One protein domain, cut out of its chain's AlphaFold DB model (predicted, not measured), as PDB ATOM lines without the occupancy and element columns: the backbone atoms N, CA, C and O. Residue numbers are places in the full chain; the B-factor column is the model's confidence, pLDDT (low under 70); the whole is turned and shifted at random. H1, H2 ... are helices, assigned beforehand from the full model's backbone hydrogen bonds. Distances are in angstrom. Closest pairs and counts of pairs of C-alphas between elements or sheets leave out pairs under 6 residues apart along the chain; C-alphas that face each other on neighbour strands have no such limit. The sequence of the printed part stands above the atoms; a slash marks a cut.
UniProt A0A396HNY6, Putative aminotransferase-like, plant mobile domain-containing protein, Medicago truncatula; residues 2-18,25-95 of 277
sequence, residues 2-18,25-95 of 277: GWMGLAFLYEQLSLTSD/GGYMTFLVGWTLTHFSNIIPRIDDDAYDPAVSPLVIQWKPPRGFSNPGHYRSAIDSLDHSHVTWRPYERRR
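Overview. This is residues 2 to 18 and 25 to 95 of the 277 residues of the protein "Putative aminotransferase-like, plant mobile domain-containing protein" of Medicago truncatula (UniProt A0A396HNY6). What is the shape? Little regular structure: H2 stands with its first end near H1, like the stem of a T, parts of the long loops 39 to 70 and 80 to 95 gather round H2's last part, and H3 lies off to one side. What is printed? 88 residues with helices H1, H2, H3 in that order and no named strand; the class is all helix, with 35 residues in helices. How compact? Only just compact, close to loose: radius of gyration of the C-alphas 14.2 A, spans 38 by 29 by 27 A.

Along the chain. Where does H1 run? Residues 2 to 16, 21.5 A from first to last C-alpha, from C-alpha 2 at (24.823, -27.313, 51.474). And the others? H2 is residues 28 to 38, 15.2 A; H3 is 71 to 79, 12.5 A, ending with C-alpha 79 at (50.543, -33.532, 38.869).

Arrangement. Which helices meet? H1 and H2 are close but not clearly touching, about perpendicular at 77 degrees; their closest C-alphas, Leu 9 and Met 28, are 7.7 A apart. H3 is apart from both. Which backbones are in range? Every O i to N i+4 pair of H2 and H3 is within hydrogen-bond range, and 10 of 11 in H1.

Size, cuts and confidence. Where is the cut? Residues 19 to 24 are not printed; C-alphas 18 and 25 are 13.7 A apart. What is long or uncertain? The link H2 to H3 is long, and pLDDT is under 70 in residues 2 to 18, 25 to 29 and 66 to 71.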
ATOM      1  N   GLY A   2      23.413 -27.146  51.885       42.72
ATOM      2  CA  GLY A   2      24.823 -27.313  51.474       42.72
ATOM      3  C   GLY A   2      25.730 -28.183  52.362       42.72
ATOM      4  O   GLY A   2      26.648 -28.808  51.842       42.72
ATOM      5  N   TRP A   3      25.494 -28.257  53.674       41.19
ATOM      6  CA  TRP A   3      26.444 -28.914  54.585       41.19
ATOM      7  C   TRP A   3      26.275 -30.445  54.674       41.19
ATOM      8  O   TRP A   3      27.266 -31.170  54.696       41.19
ATOM      9  N   MET A   4      25.031 -30.941  54.603       46.28
ATOM     10  CA  MET A   4      24.703 -32.376  54.670       46.28
ATOM     11  C   MET A   4      25.219 -33.124  53.434       46.28
ATOM     12  O   MET A   4      25.752 -34.224  53.547       46.28
ATOM     13  N   GLY A   5      25.116 -32.506  52.251       51.62
ATOM     14  CA  GLY A   5      25.608 -33.092  50.999       51.62
ATOM     15  C   GLY A   5      27.133 -33.214  50.947       51.62
ATOM     16  O   GLY A   5      27.647 -34.207  50.438       51.62
ATOM     17  N   LEU A   6      27.862 -32.246  51.517       55.06
ATOM     18  CA  LEU A   6      29.325 -32.291  51.617       55.06
ATOM     19  C   LEU A   6      29.794 -33.367  52.595       55.06
ATOM     20  O   LEU A   6      30.720 -34.109  52.283       55.06
ATOM     21  N   ALA A   7      29.153 -33.473  53.758       53.25
ATOM     22  CA  ALA A   7      29.510 -34.471  54.756       53.25
ATOM     23  C   ALA A   7      29.293 -35.904  54.245       53.25
ATOM     24  O   ALA A   7      30.182 -36.745  54.376       53.25
ATOM     25  N   PHE A   8      28.165 -36.142  53.569       58.41
ATOM     26  CA  PHE A   8      27.890 -37.411  52.896       58.41
ATOM     27  C   PHE A   8      28.902 -37.700  51.778       58.41
ATOM     28  O   PHE A   8      29.393 -38.818  51.658       58.41
ATOM     29  N   LEU A   9      29.279 -36.693  50.982       61.88
ATOM     30  CA  LEU A   9      30.296 -36.847  49.939       61.88
ATOM     31  C   LEU A   9      31.673 -37.226  50.512       61.88
ATOM     32  O   LEU A   9      32.335 -38.098  49.958       61.88
ATOM     33  N   TYR A  10      32.102 -36.606  51.616       65.12
ATOM     34  CA  TYR A  10      33.375 -36.940  52.269       65.12
ATOM     35  C   TYR A  10      33.416 -38.382  52.760       65.12
ATOM     36  O   TYR A  10      34.430 -39.061  52.609       65.12
ATOM     37  N   GLU A  11      32.316 -38.852  53.335       64.06
ATOM     38  CA  GLU A  11      32.189 -40.235  53.764       64.06
ATOM     39  C   GLU A  11      32.274 -41.201  52.582       64.06
ATOM     40  O   GLU A  11      33.055 -42.147  52.620       64.06
ATOM     41  N   GLN A  12      31.534 -40.934  51.506       64.62
ATOM     42  CA  GLN A  12      31.553 -41.783  50.317       64.62
ATOM     43  C   GLN A  12      32.941 -41.803  49.659       64.62
ATOM     44  O   GLN A  12      33.419 -42.868  49.286       64.62
ATOM     45  N   LEU A  13      33.651 -40.669  49.621       65.44
ATOM     46  CA  LEU A  13      35.044 -40.618  49.162       65.44
ATOM     47  C   LEU A  13      35.989 -41.431  50.065       65.44
ATOM     48  O   LEU A  13      36.867 -42.141  49.569       65.44
ATOM     49  N   SER A  14      35.793 -41.375  51.385       64.88
ATOM     50  CA  SER A  14      36.549 -42.198  52.333       64.88
ATOM     51  C   SER A  14      36.302 -43.688  52.104       64.88
ATOM     52  O   SER A  14      37.249 -44.468  52.117       64.88
ATOM     53  N   LEU A  15      35.054 -44.081  51.843       59.97
ATOM     54  CA  LEU A  15      34.683 -45.466  51.552       59.97
ATOM     55  C   LEU A  15      35.252 -45.939  50.204       59.97
ATOM     56  O   LEU A  15      35.742 -47.056  50.105       59.97
ATOM     57  N   THR A  16      35.303 -45.071  49.185       58.66
ATOM     58  CA  THR A  16      35.945 -45.394  47.891       58.66
ATOM     59  C   THR A  16      37.466 -45.504  47.952       58.66
ATOM     60  O   THR A  16      38.080 -45.988  47.005       58.66
ATOM     61  N   SER A  17      38.086 -45.048  49.044       58.44
ATOM     62  CA  SER A  17      39.521 -45.252  49.274       58.44
ATOM     63  C   SER A  17      39.830 -46.700  49.671       58.44
ATOM     64  O   SER A  17      40.993 -47.105  49.645       58.44
ATOM     65  N   ASP A  18      38.802 -47.481  50.015       55.97
ATOM     66  CA  ASP A  18      38.919 -48.908  50.262       55.97
ATOM     67  C   ASP A  18      38.862 -49.693  48.940       55.97
ATOM     68  O   ASP A  18      37.994 -49.490  48.088       55.97
ATOM     69  N   GLY A  25      28.303 -44.223  46.039       51.09
ATOM     70  CA  GLY A  25      26.965 -43.663  46.212       51.09
ATOM     71  C   GLY A  25      27.029 -42.143  46.389       51.09
ATOM     72  O   GLY A  25      28.026 -41.606  46.862       51.09
ATOM     73  N   GLY A  26      25.960 -41.426  46.033       57.38
ATOM     74  CA  GLY A  26      25.776 -40.025  46.436       57.38
ATOM     75  C   GLY A  26      25.913 -38.954  45.360       57.38
ATOM     76  O   GLY A  26      25.822 -39.211  44.162       57.38
ATOM     77  N   TYR A  27      26.084 -37.713  45.833       58.88
ATOM     78  CA  TYR A  27      26.075 -36.454  45.076       58.88
ATOM     79  C   TYR A  27      27.291 -36.278  44.141       58.88
ATOM     80  O   TYR A  27      27.920 -35.220  44.117       58.88
ATOM     81  N   MET A  28      27.620 -37.282  43.328       68.00
ATOM     82  CA  MET A  28      28.722 -37.218  42.360       68.00
ATOM     83  C   MET A  28      28.545 -36.065  41.371       68.00
ATOM     84  O   MET A  28      29.521 -35.432  40.993       68.00
ATOM     85  N   THR A  29      27.308 -35.695  41.036       69.12
ATOM     86  CA  THR A  29      27.008 -34.502  40.228       69.12
ATOM     87  C   THR A  29      27.520 -33.212  40.873       69.12
ATOM     88  O   THR A  29      27.984 -32.318  40.170       69.12
ATOM     89  N   PHE A  30      27.490 -33.113  42.206       71.88
ATOM     90  CA  PHE A  30      28.019 -31.958  42.929       71.88
ATOM     91  C   PHE A  30      29.547 -31.936  42.903       71.88
ATOM     92  O   PHE A  30      30.129 -30.890  42.637       71.88
ATOM     93  N   LEU A  31      30.199 -33.088  43.105       75.38
ATOM     94  CA  LEU A  31      31.655 -33.205  42.978       75.38
ATOM     95  C   LEU A  31      32.112 -32.887  41.548       75.38
ATOM     96  O   LEU A  31      33.040 -32.108  41.350       75.38
ATOM     97  N   VAL A  32      31.420 -33.425  40.543       77.69
ATOM     98  CA  VAL A  32      31.681 -33.145  39.127       77.69
ATOM     99  C   VAL A  32      31.517 -31.654  38.845       77.69
ATOM    100  O   VAL A  32      32.438 -31.035  38.321       77.69
ATOM    101  N   GLY A  33      30.413 -31.036  39.258       78.44
ATOM    102  CA  GLY A  33      30.232 -29.602  39.068       78.44
ATOM    103  C   GLY A  33      31.246 -28.757  39.850       78.44
ATOM    104  O   GLY A  33      31.696 -27.731  39.342       78.44
ATOM    105  N   TRP A  34      31.676 -29.192  41.041       82.06
ATOM    106  CA  TRP A  34      32.744 -28.544  41.808       82.06
ATOM    107  C   TRP A  34      34.066 -28.591  41.037       82.06
ATOM    108  O   TRP A  34      34.682 -27.549  40.809       82.06
ATOM    109  N   THR A  35      34.465 -29.769  40.548       80.25
ATOM    110  CA  THR A  35      35.694 -29.915  39.752       80.25
ATOM    111  C   THR A  35      35.639 -29.080  38.478       80.25
ATOM    112  O   THR A  35      36.586 -28.348  38.195       80.25
ATOM    113  N   LEU A  36      34.510 -29.093  37.762       82.19
ATOM    114  CA  LEU A  36      34.304 -28.252  36.588       82.19
ATOM    115  C   LEU A  36      34.467 -26.785  36.954       82.19
ATOM    116  O   LEU A  36      35.220 -26.098  36.287       82.19
ATOM    117  N   THR A  37      33.846 -26.324  38.037       84.00
ATOM    118  CA  THR A  37      33.866 -24.924  38.484       84.00
ATOM    119  C   THR A  37      35.268 -24.438  38.879       84.00
ATOM    120  O   THR A  37      35.626 -23.293  38.586       84.00
ATOM    121  N   HIS A  38      36.084 -25.297  39.492       83.56
ATOM    122  CA  HIS A  38      37.409 -24.935  39.998       83.56
ATOM    123  C   HIS A  38      38.548 -25.152  38.987       83.56
ATOM    124  O   HIS A  38      39.490 -24.360  38.971       83.56
ATOM    125  N   PHE A  39      38.457 -26.154  38.106       83.62
ATOM    126  CA  PHE A  39      39.536 -26.543  37.185       83.62
ATOM    127  C   PHE A  39      39.204 -26.237  35.717       83.62
ATOM    128  O   PHE A  39      39.121 -27.140  34.881       83.62
ATOM    129  N   SER A  40      39.039 -24.952  35.382       75.19
ATOM    130  CA  SER A  40      38.713 -24.501  34.012       75.19
ATOM    131  C   SER A  40      39.701 -24.960  32.952       75.19
ATOM    132  O   SER A  40      39.320 -25.130  31.799       75.19
ATOM    133  N   ASN A  41      40.964 -25.128  33.337       72.69
ATOM    134  CA  ASN A  41      42.066 -25.318  32.398       72.69
ATOM    135  C   ASN A  41      42.401 -26.800  32.177       72.69
ATOM    136  O   ASN A  41      43.253 -27.114  31.354       72.69
ATOM    137  N   ILE A  42      41.755 -27.705  32.918       74.44
ATOM    138  CA  ILE A  42      42.093 -29.138  32.945       74.44
ATOM    139  C   ILE A  42      40.920 -29.978  32.473       74.44
ATOM    140  O   ILE A  42      41.099 -30.958  31.751       74.44
ATOM    141  N   ILE A  43      39.710 -29.600  32.885       75.62
ATOM    142  CA  ILE A  43      38.498 -30.316  32.522       75.62
ATOM    143  C   ILE A  43      37.760 -29.471  31.486       75.62
ATOM    144  O   ILE A  43      37.336 -28.359  31.812       75.62
ATOM    145  N   PRO A  44      37.581 -29.975  30.251       75.88
ATOM    146  CA  PRO A  44      36.755 -29.307  29.259       75.88
ATOM    147  C   PRO A  44      35.362 -29.038  29.826       75.88
ATOM    148  O   PRO A  44      34.731 -29.931  30.393       75.88
ATOM    149  N   ARG A  45      34.888 -27.803  29.671       82.62
ATOM    150  CA  ARG A  45      33.563 -27.375  30.113       82.62
ATOM    151  C   ARG A  45      32.649 -27.270  28.907       82.62
ATOM    152  O   ARG A  45      33.011 -26.640  27.918       82.62
ATOM    153  N   ILE A  46      31.473 -27.869  29.001       82.00
ATOM    154  CA  ILE A  46      30.408 -27.676  28.021       82.00
ATOM    155  C   ILE A  46      29.372 -26.797  28.702       82.00
ATOM    156  O   ILE A  46      28.871 -27.180  29.755       82.00
ATOM    157  N   ASP A  47      29.087 -25.619  28.154       84.31
ATOM    158  CA  ASP A  47      28.031 -24.767  28.698       84.31
ATOM    159  C   ASP A  47      26.681 -25.495  28.622       84.31
ATOM    160  O   ASP A  47      26.388 -26.216  27.663       84.31
ATOM    161  N   ASP A  48      25.877 -25.364  29.674       83.75
ATOM    162  CA  ASP A  48      24.524 -25.904  29.688       83.75
ATOM    163  C   ASP A  48      23.533 -24.858  29.158       83.75
ATOM    164  O   ASP A  48      23.295 -23.844  29.803       83.75
ATOM    165  N   ASP A  49      22.915 -25.115  28.003       84.25
ATOM    166  CA  ASP A  49      21.921 -24.214  27.396       84.25
ATOM    167  C   ASP A  49      20.687 -23.967  28.284       84.25
ATOM    168  O   ASP A  49      19.996 -22.960  28.127       84.25
ATOM    169  N   ALA A  50      20.391 -24.875  29.223       83.12
ATOM    170  CA  ALA A  50      19.288 -24.732  30.176       83.12
ATOM    171  C   ALA A  50      19.676 -23.919  31.427       83.12
ATOM    172  O   ALA A  50      18.872 -23.775  32.350       83.12
ATOM    173  N   TYR A  51      20.911 -23.421  31.487       84.00
ATOM    174  CA  TYR A  51      21.442 -22.719  32.639       84.00
ATOM    175  C   TYR A  51      20.884 -21.293  32.762       84.00
ATOM    176  O   TYR A  51      21.100 -20.456  31.889       84.00
ATOM    177  N   ASP A  52      20.239 -20.988  33.893       83.12
ATOM    178  CA  ASP A  52      19.793 -19.627  34.224       83.12
ATOM    179  C   ASP A  52      20.759 -18.941  35.218       83.12
ATOM    180  O   ASP A  52      20.773 -19.308  36.400       83.12
ATOM    181  N   PRO A  53      21.520 -17.907  34.803       79.19
ATOM    182  CA  PRO A  53      22.413 -17.140  35.674       79.19
ATOM    183  C   PRO A  53      21.772 -16.555  36.936       79.19
ATOM    184  O   PRO A  53      22.489 -16.326  37.913       79.19
ATOM    185  N   ALA A  54      20.462 -16.287  36.916       75.69
ATOM    186  CA  ALA A  54      19.757 -15.619  38.007       75.69
ATOM    187  C   ALA A  54      19.297 -16.576  39.117       75.69
ATOM    188  O   ALA A  54      19.234 -16.169  40.274       75.69
ATOM    189  N   VAL A  55      18.983 -17.831  38.779       76.12
ATOM    190  CA  VAL A  55      18.339 -18.783  39.708       76.12
ATOM    191  C   VAL A  55      19.160 -20.060  39.891       76.12
ATOM    192  O   VAL A  55      19.142 -20.681  40.953       76.12
ATOM    193  N   SER A  56      19.915 -20.465  38.870       78.12
ATOM    194  CA  SER A  56      20.613 -21.747  38.871       78.12
ATOM    195  C   SER A  56      21.957 -21.669  39.609       78.12
ATOM    196  O   SER A  56      22.752 -20.753  39.351       78.12
ATOM    197  N   PRO A  57      22.290 -22.644  40.478       74.88
ATOM    198  CA  PRO A  57      23.568 -22.662  41.181       74.88
ATOM    199  C   PRO A  57      24.742 -22.781  40.199       74.88
ATOM    200  O   PRO A  57      24.642 -23.413  39.153       74.88
ATOM    201  N   LEU A  58      25.895 -22.191  40.529       77.25
ATOM    202  CA  LEU A  58      27.064 -22.164  39.627       77.25
ATOM    203  C   LEU A  58      27.540 -23.564  39.213       77.25
ATOM    204  O   LEU A  58      28.007 -23.760  38.099       77.25
ATOM    205  N   VAL A  59      27.358 -24.536  40.106       76.25
ATOM    206  CA  VAL A  59      27.762 -25.937  39.938       76.25
ATOM    207  C   VAL A  59      27.087 -26.627  38.744       76.25
ATOM    208  O   VAL A  59      27.632 -27.599  38.236       76.25
ATOM    209  N   ILE A  60      25.932 -26.120  38.286       79.31
ATOM    210  CA  ILE A  60      25.193 -26.661  37.133       79.31
ATOM    211  C   ILE A  60      25.378 -25.837  35.856       79.31
ATOM    212  O   ILE A  60      24.716 -26.101  34.861       79.31
ATOM    213  N   GLN A  61      26.271 -24.840  35.866       83.81
ATOM    214  CA  GLN A  61      26.558 -24.040  34.672       83.81
ATOM    215  C   GLN A  61      27.169 -24.879  33.546       83.81
ATOM    216  O   GLN A  61      26.958 -24.577  32.373       83.81
ATOM    217  N   TRP A  62      27.920 -25.920  33.903       86.19
ATOM    218  CA  TRP A  62      28.649 -26.733  32.943       86.19
ATOM    219  C   TRP A  62      28.267 -28.202  33.034       86.19
ATOM    220  O   TRP A  62      28.186 -28.783  34.116       86.19
ATOM    221  N   LYS A  63      28.118 -28.817  31.863       80.88
ATOM    222  CA  LYS A  63      27.982 -30.256  31.683       80.88
ATOM    223  C   LYS A  63      29.365 -30.897  31.548       80.88
ATOM    224  O   LYS A  63      30.225 -30.360  30.841       80.88
ATOM    225  N   PRO A  64      29.594 -32.060  32.182       72.69
ATOM    226  CA  PRO A  64      30.810 -32.819  31.949       72.69
ATOM    227  C   PRO A  64      30.833 -33.352  30.506       72.69
ATOM    228  O   PRO A  64      29.783 -33.730  29.969       72.69
ATOM    229  N   PRO A  65      32.010 -33.428  29.867       70.38
ATOM    230  CA  PRO A  65      32.144 -34.066  28.567       70.38
ATOM    231  C   PRO A  65      31.771 -35.552  28.661       70.38
ATOM    232  O   PRO A  65      32.102 -36.239  29.628       70.38
ATOM    233  N   ARG A  66      31.042 -36.060  27.658       67.44
ATOM    234  CA  ARG A  66      30.665 -37.479  27.585       67.44
ATOM    235  C   ARG A  66      31.837 -38.300  27.053       67.44
ATOM    236  O   ARG A  66      32.325 -38.018  25.965       67.44
ATOM    237  N   GLY A  67      32.210 -39.348  27.788       58.84
ATOM    238  CA  GLY A  67      33.296 -40.258  27.424       58.84
ATOM    239  C   GLY A  67      34.663 -39.709  27.831       58.84
ATOM    240  O   GLY A  67      35.214 -38.827  27.181       58.84
ATOM    241  N   PHE A  68      35.226 -40.259  28.904       60.03
ATOM    242  CA  PHE A  68      36.581 -39.947  29.353       60.03
ATOM    243  C   PHE A  68      37.513 -41.053  28.860       60.03
ATOM    244  O   PHE A  68      37.463 -42.168  29.370       60.03
ATOM    245  N   SER A  69      38.325 -40.785  27.836       55.12
ATOM    246  CA  SER A  69      39.084 -41.850  27.163       55.12
ATOM    247  C   SER A  69      40.506 -42.069  27.690       55.12
ATOM    248  O   SER A  69      41.122 -43.059  27.309       55.12
ATOM    249  N   ASN A  70      41.047 -41.218  28.574       64.69
ATOM    250  CA  ASN A  70      42.409 -41.421  29.079       64.69
ATOM    251  C   ASN A  70      42.641 -40.903  30.519       64.69
ATOM    252  O   ASN A  70      42.923 -39.717  30.709       64.69
ATOM    253  N   PRO A  71      42.600 -41.785  31.535       67.81
ATOM    254  CA  PRO A  71      42.923 -41.445  32.925       67.81
ATOM    255  C   PRO A  71      44.341 -40.882  33.115       67.81
ATOM    256  O   PRO A  71      44.562 -40.046  33.991       67.81
ATOM    257  N   GLY A  72      45.302 -41.306  32.285       70.25
ATOM    258  CA  GLY A  72      46.697 -40.870  32.382       70.25
ATOM    259  C   GLY A  72      46.880 -39.380  32.089       70.25
ATOM    260  O   GLY A  72      47.675 -38.722  32.750       70.25
ATOM    261  N   HIS A  73      46.089 -38.828  31.166       72.38
ATOM    262  CA  HIS A  73      46.122 -37.400  30.839       72.38
ATOM    263  C   HIS A  73      45.734 -36.527  32.041       72.38
ATOM    264  O   HIS A  73      46.415 -35.552  32.346       72.38
ATOM    265  N   TYR A  74      44.671 -36.900  32.758       74.25
ATOM    266  CA  TYR A  74      44.229 -36.155  33.938       74.25
ATOM    267  C   TYR A  74      45.214 -36.263  35.090       74.25
ATOM    268  O   TYR A  74      45.435 -35.273  35.777       74.25
ATOM    269  N   ARG A  75      45.836 -37.432  35.278       77.81
ATOM    270  CA  ARG A  75      46.861 -37.599  36.308       77.81
ATOM    271  C   ARG A  75      48.043 -36.666  36.064       77.81
ATOM    272  O   ARG A  75      48.365 -35.887  36.948       77.81
ATOM    273  N   SER A  76      48.584 -36.640  34.845       77.25
ATOM    274  CA  SER A  76      49.655 -35.702  34.491       77.25
ATOM    275  C   SER A  76      49.234 -34.237  34.646       77.25
ATOM    276  O   SER A  76      50.022 -33.436  35.132       77.25
ATOM    277  N   ALA A  77      47.996 -33.885  34.278       77.50
ATOM    278  CA  ALA A  77      47.487 -32.520  34.419       77.50
ATOM    279  C   ALA A  77      47.306 -32.091  35.890       77.50
ATOM    280  O   ALA A  77      47.542 -30.929  36.225       77.50
ATOM    281  N   ILE A  78      46.904 -33.021  36.763       80.25
ATOM    282  CA  ILE A  78      46.818 -32.817  38.217       80.25
ATOM    283  C   ILE A  78      48.220 -32.740  38.832       80.25
ATOM    284  O   ILE A  78      48.460 -31.901  39.694       80.25
ATOM    285  N   ASP A  79      49.161 -33.564  38.379       81.25
ATOM    286  CA  ASP A  79      50.543 -33.532  38.869       81.25
ATOM    287  C   ASP A  79      51.262 -32.232  38.451       81.25
ATOM    288  O   ASP A  79      52.124 -31.738  39.175       81.25
ATOM    289  N   SER A  80      50.877 -31.633  37.317       81.50
ATOM    290  CA  SER A  80      51.369 -30.327  36.847       81.50
ATOM    291  C   SER A  80      50.545 -29.126  37.331       81.50
ATOM    292  O   SER A  80      50.700 -28.019  36.810       81.50
ATOM    293  N   LEU A  81      49.610 -29.332  38.263       82.12
ATOM    294  CA  LEU A  81      48.713 -28.281  38.731       82.12
ATOM    295  C   LEU A  81      49.503 -27.179  39.442       82.12
ATOM    296  O   LEU A  81      50.337 -27.443  40.302       82.12
ATOM    297  N   ASP A  82      49.178 -25.932  39.121       77.62
ATOM    298  CA  ASP A  82      49.742 -24.757  39.782       77.62
ATOM    299  C   ASP A  82      48.593 -23.923  40.350       77.62
ATOM    300  O   ASP A  82      47.440 -24.059  39.928       77.62
ATOM    301  N   HIS A  83      48.895 -23.042  41.302       73.81
ATOM    302  CA  HIS A  83      47.917 -22.151  41.920       73.81
ATOM    303  C   HIS A  83      47.156 -21.312  40.880       73.81
ATOM    304  O   HIS A  83      45.975 -21.020  41.072       73.81
ATOM    305  N   SER A  84      47.812 -20.951  39.771       76.88
ATOM    306  CA  SER A  84      47.211 -20.219  38.648       76.88
ATOM    307  C   SER A  84      46.197 -21.038  37.835       76.88
ATOM    308  O   SER A  84      45.323 -20.467  37.182       76.88
ATOM    309  N   HIS A  85      46.264 -22.370  37.899       75.75
ATOM    310  CA  HIS A  85      45.356 -23.276  37.192       75.75
ATOM    311  C   HIS A  85      44.043 -23.535  37.951       75.75
ATOM    312  O   HIS A  85      43.135 -24.171  37.408       75.75
ATOM    313  N   VAL A  86      43.924 -23.035  39.187       78.44
ATOM    314  CA  VAL A  86      42.753 -23.211  40.052       78.44
ATOM    315  C   VAL A  86      41.991 -21.902  40.188       78.44
ATOM    316  O   VAL A  86      42.517 -20.880  40.626       78.44
ATOM    317  N   THR A  87      40.697 -21.939  39.886       80.38
ATOM    318  CA  THR A  87      39.793 -20.847  40.254       80.38
ATOM    319  C   THR A  87      39.449 -20.975  41.734       80.38
ATOM    320  O   THR A  87      38.605 -21.781  42.110       80.38
ATOM    321  N   TRP A  88      40.083 -20.185  42.599       76.12
ATOM    322  CA  TRP A  88      39.878 -20.270  44.054       76.12
ATOM    323  C   TRP A  88      38.543 -19.697  44.528       76.12
ATOM    324  O   TRP A  88      37.986 -20.148  45.529       76.12
ATOM    325  N   ARG A  89      38.014 -18.701  43.809       75.50
ATOM    326  CA  ARG A  89      36.795 -17.975  44.190       75.50
ATOM    327  C   ARG A  89      35.752 -17.962  43.070       75.50
ATOM    328  O   ARG A  89      35.325 -16.899  42.625       75.50
ATOM    329  N   PRO A  90      35.283 -19.128  42.604       73.19
ATOM    330  CA  PRO A  90      34.408 -19.180  41.436       73.19
ATOM    331  C   PRO A  90      33.046 -18.507  41.676       73.19
ATOM    332  O   PRO A  90      32.439 -17.967  40.755       73.19
ATOM    333  N   TYR A  91      32.600 -18.454  42.933       74.94
ATOM    334  CA  TYR A  91      31.362 -17.791  43.340       74.94
ATOM    335  C   TYR A  91      31.509 -16.274  43.566       74.94
ATOM    336  O   TYR A  91      30.512 -15.615  43.846       74.94
ATOM    337  N   GLU A  92      32.711 -15.691  43.452       73.88
ATOM    338  CA  GLU A  92      32.951 -14.259  43.717       73.88
ATOM    339  C   GLU A  92      32.097 -13.356  42.821       73.88
ATOM    340  O   GLU A  92      31.425 -12.446  43.301       73.88
ATOM    341  N   ARG A  93      31.992 -13.697  41.532       73.38
ATOM    342  CA  ARG A  93      31.139 -12.976  40.572       73.38
ATOM    343  C   ARG A  93      29.646 -13.057  40.888       73.38
ATOM    344  O   ARG A  93      28.876 -12.268  40.353       73.38
ATOM    345  N   ARG A  94      29.226 -13.992  41.742       72.94
ATOM    346  CA  ARG A  94      27.820 -14.245  42.081       72.94
ATOM    347  C   ARG A  94      27.447 -13.866  43.501       72.94
ATOM    348  O   ARG A  94      26.305 -14.074  43.894       72.94
ATOM    349  N   ARG A  95      28.363 -13.240  44.244       71.31
ATOM    350  CA  ARG A  95      28.111 -12.760  45.612       71.31
ATOM    351  C   ARG A  95      26.909 -11.818  45.713       71.31
ATOM    352  O   ARG A  95      26.299 -11.746  46.764       71.31
TER     353      ARG A  95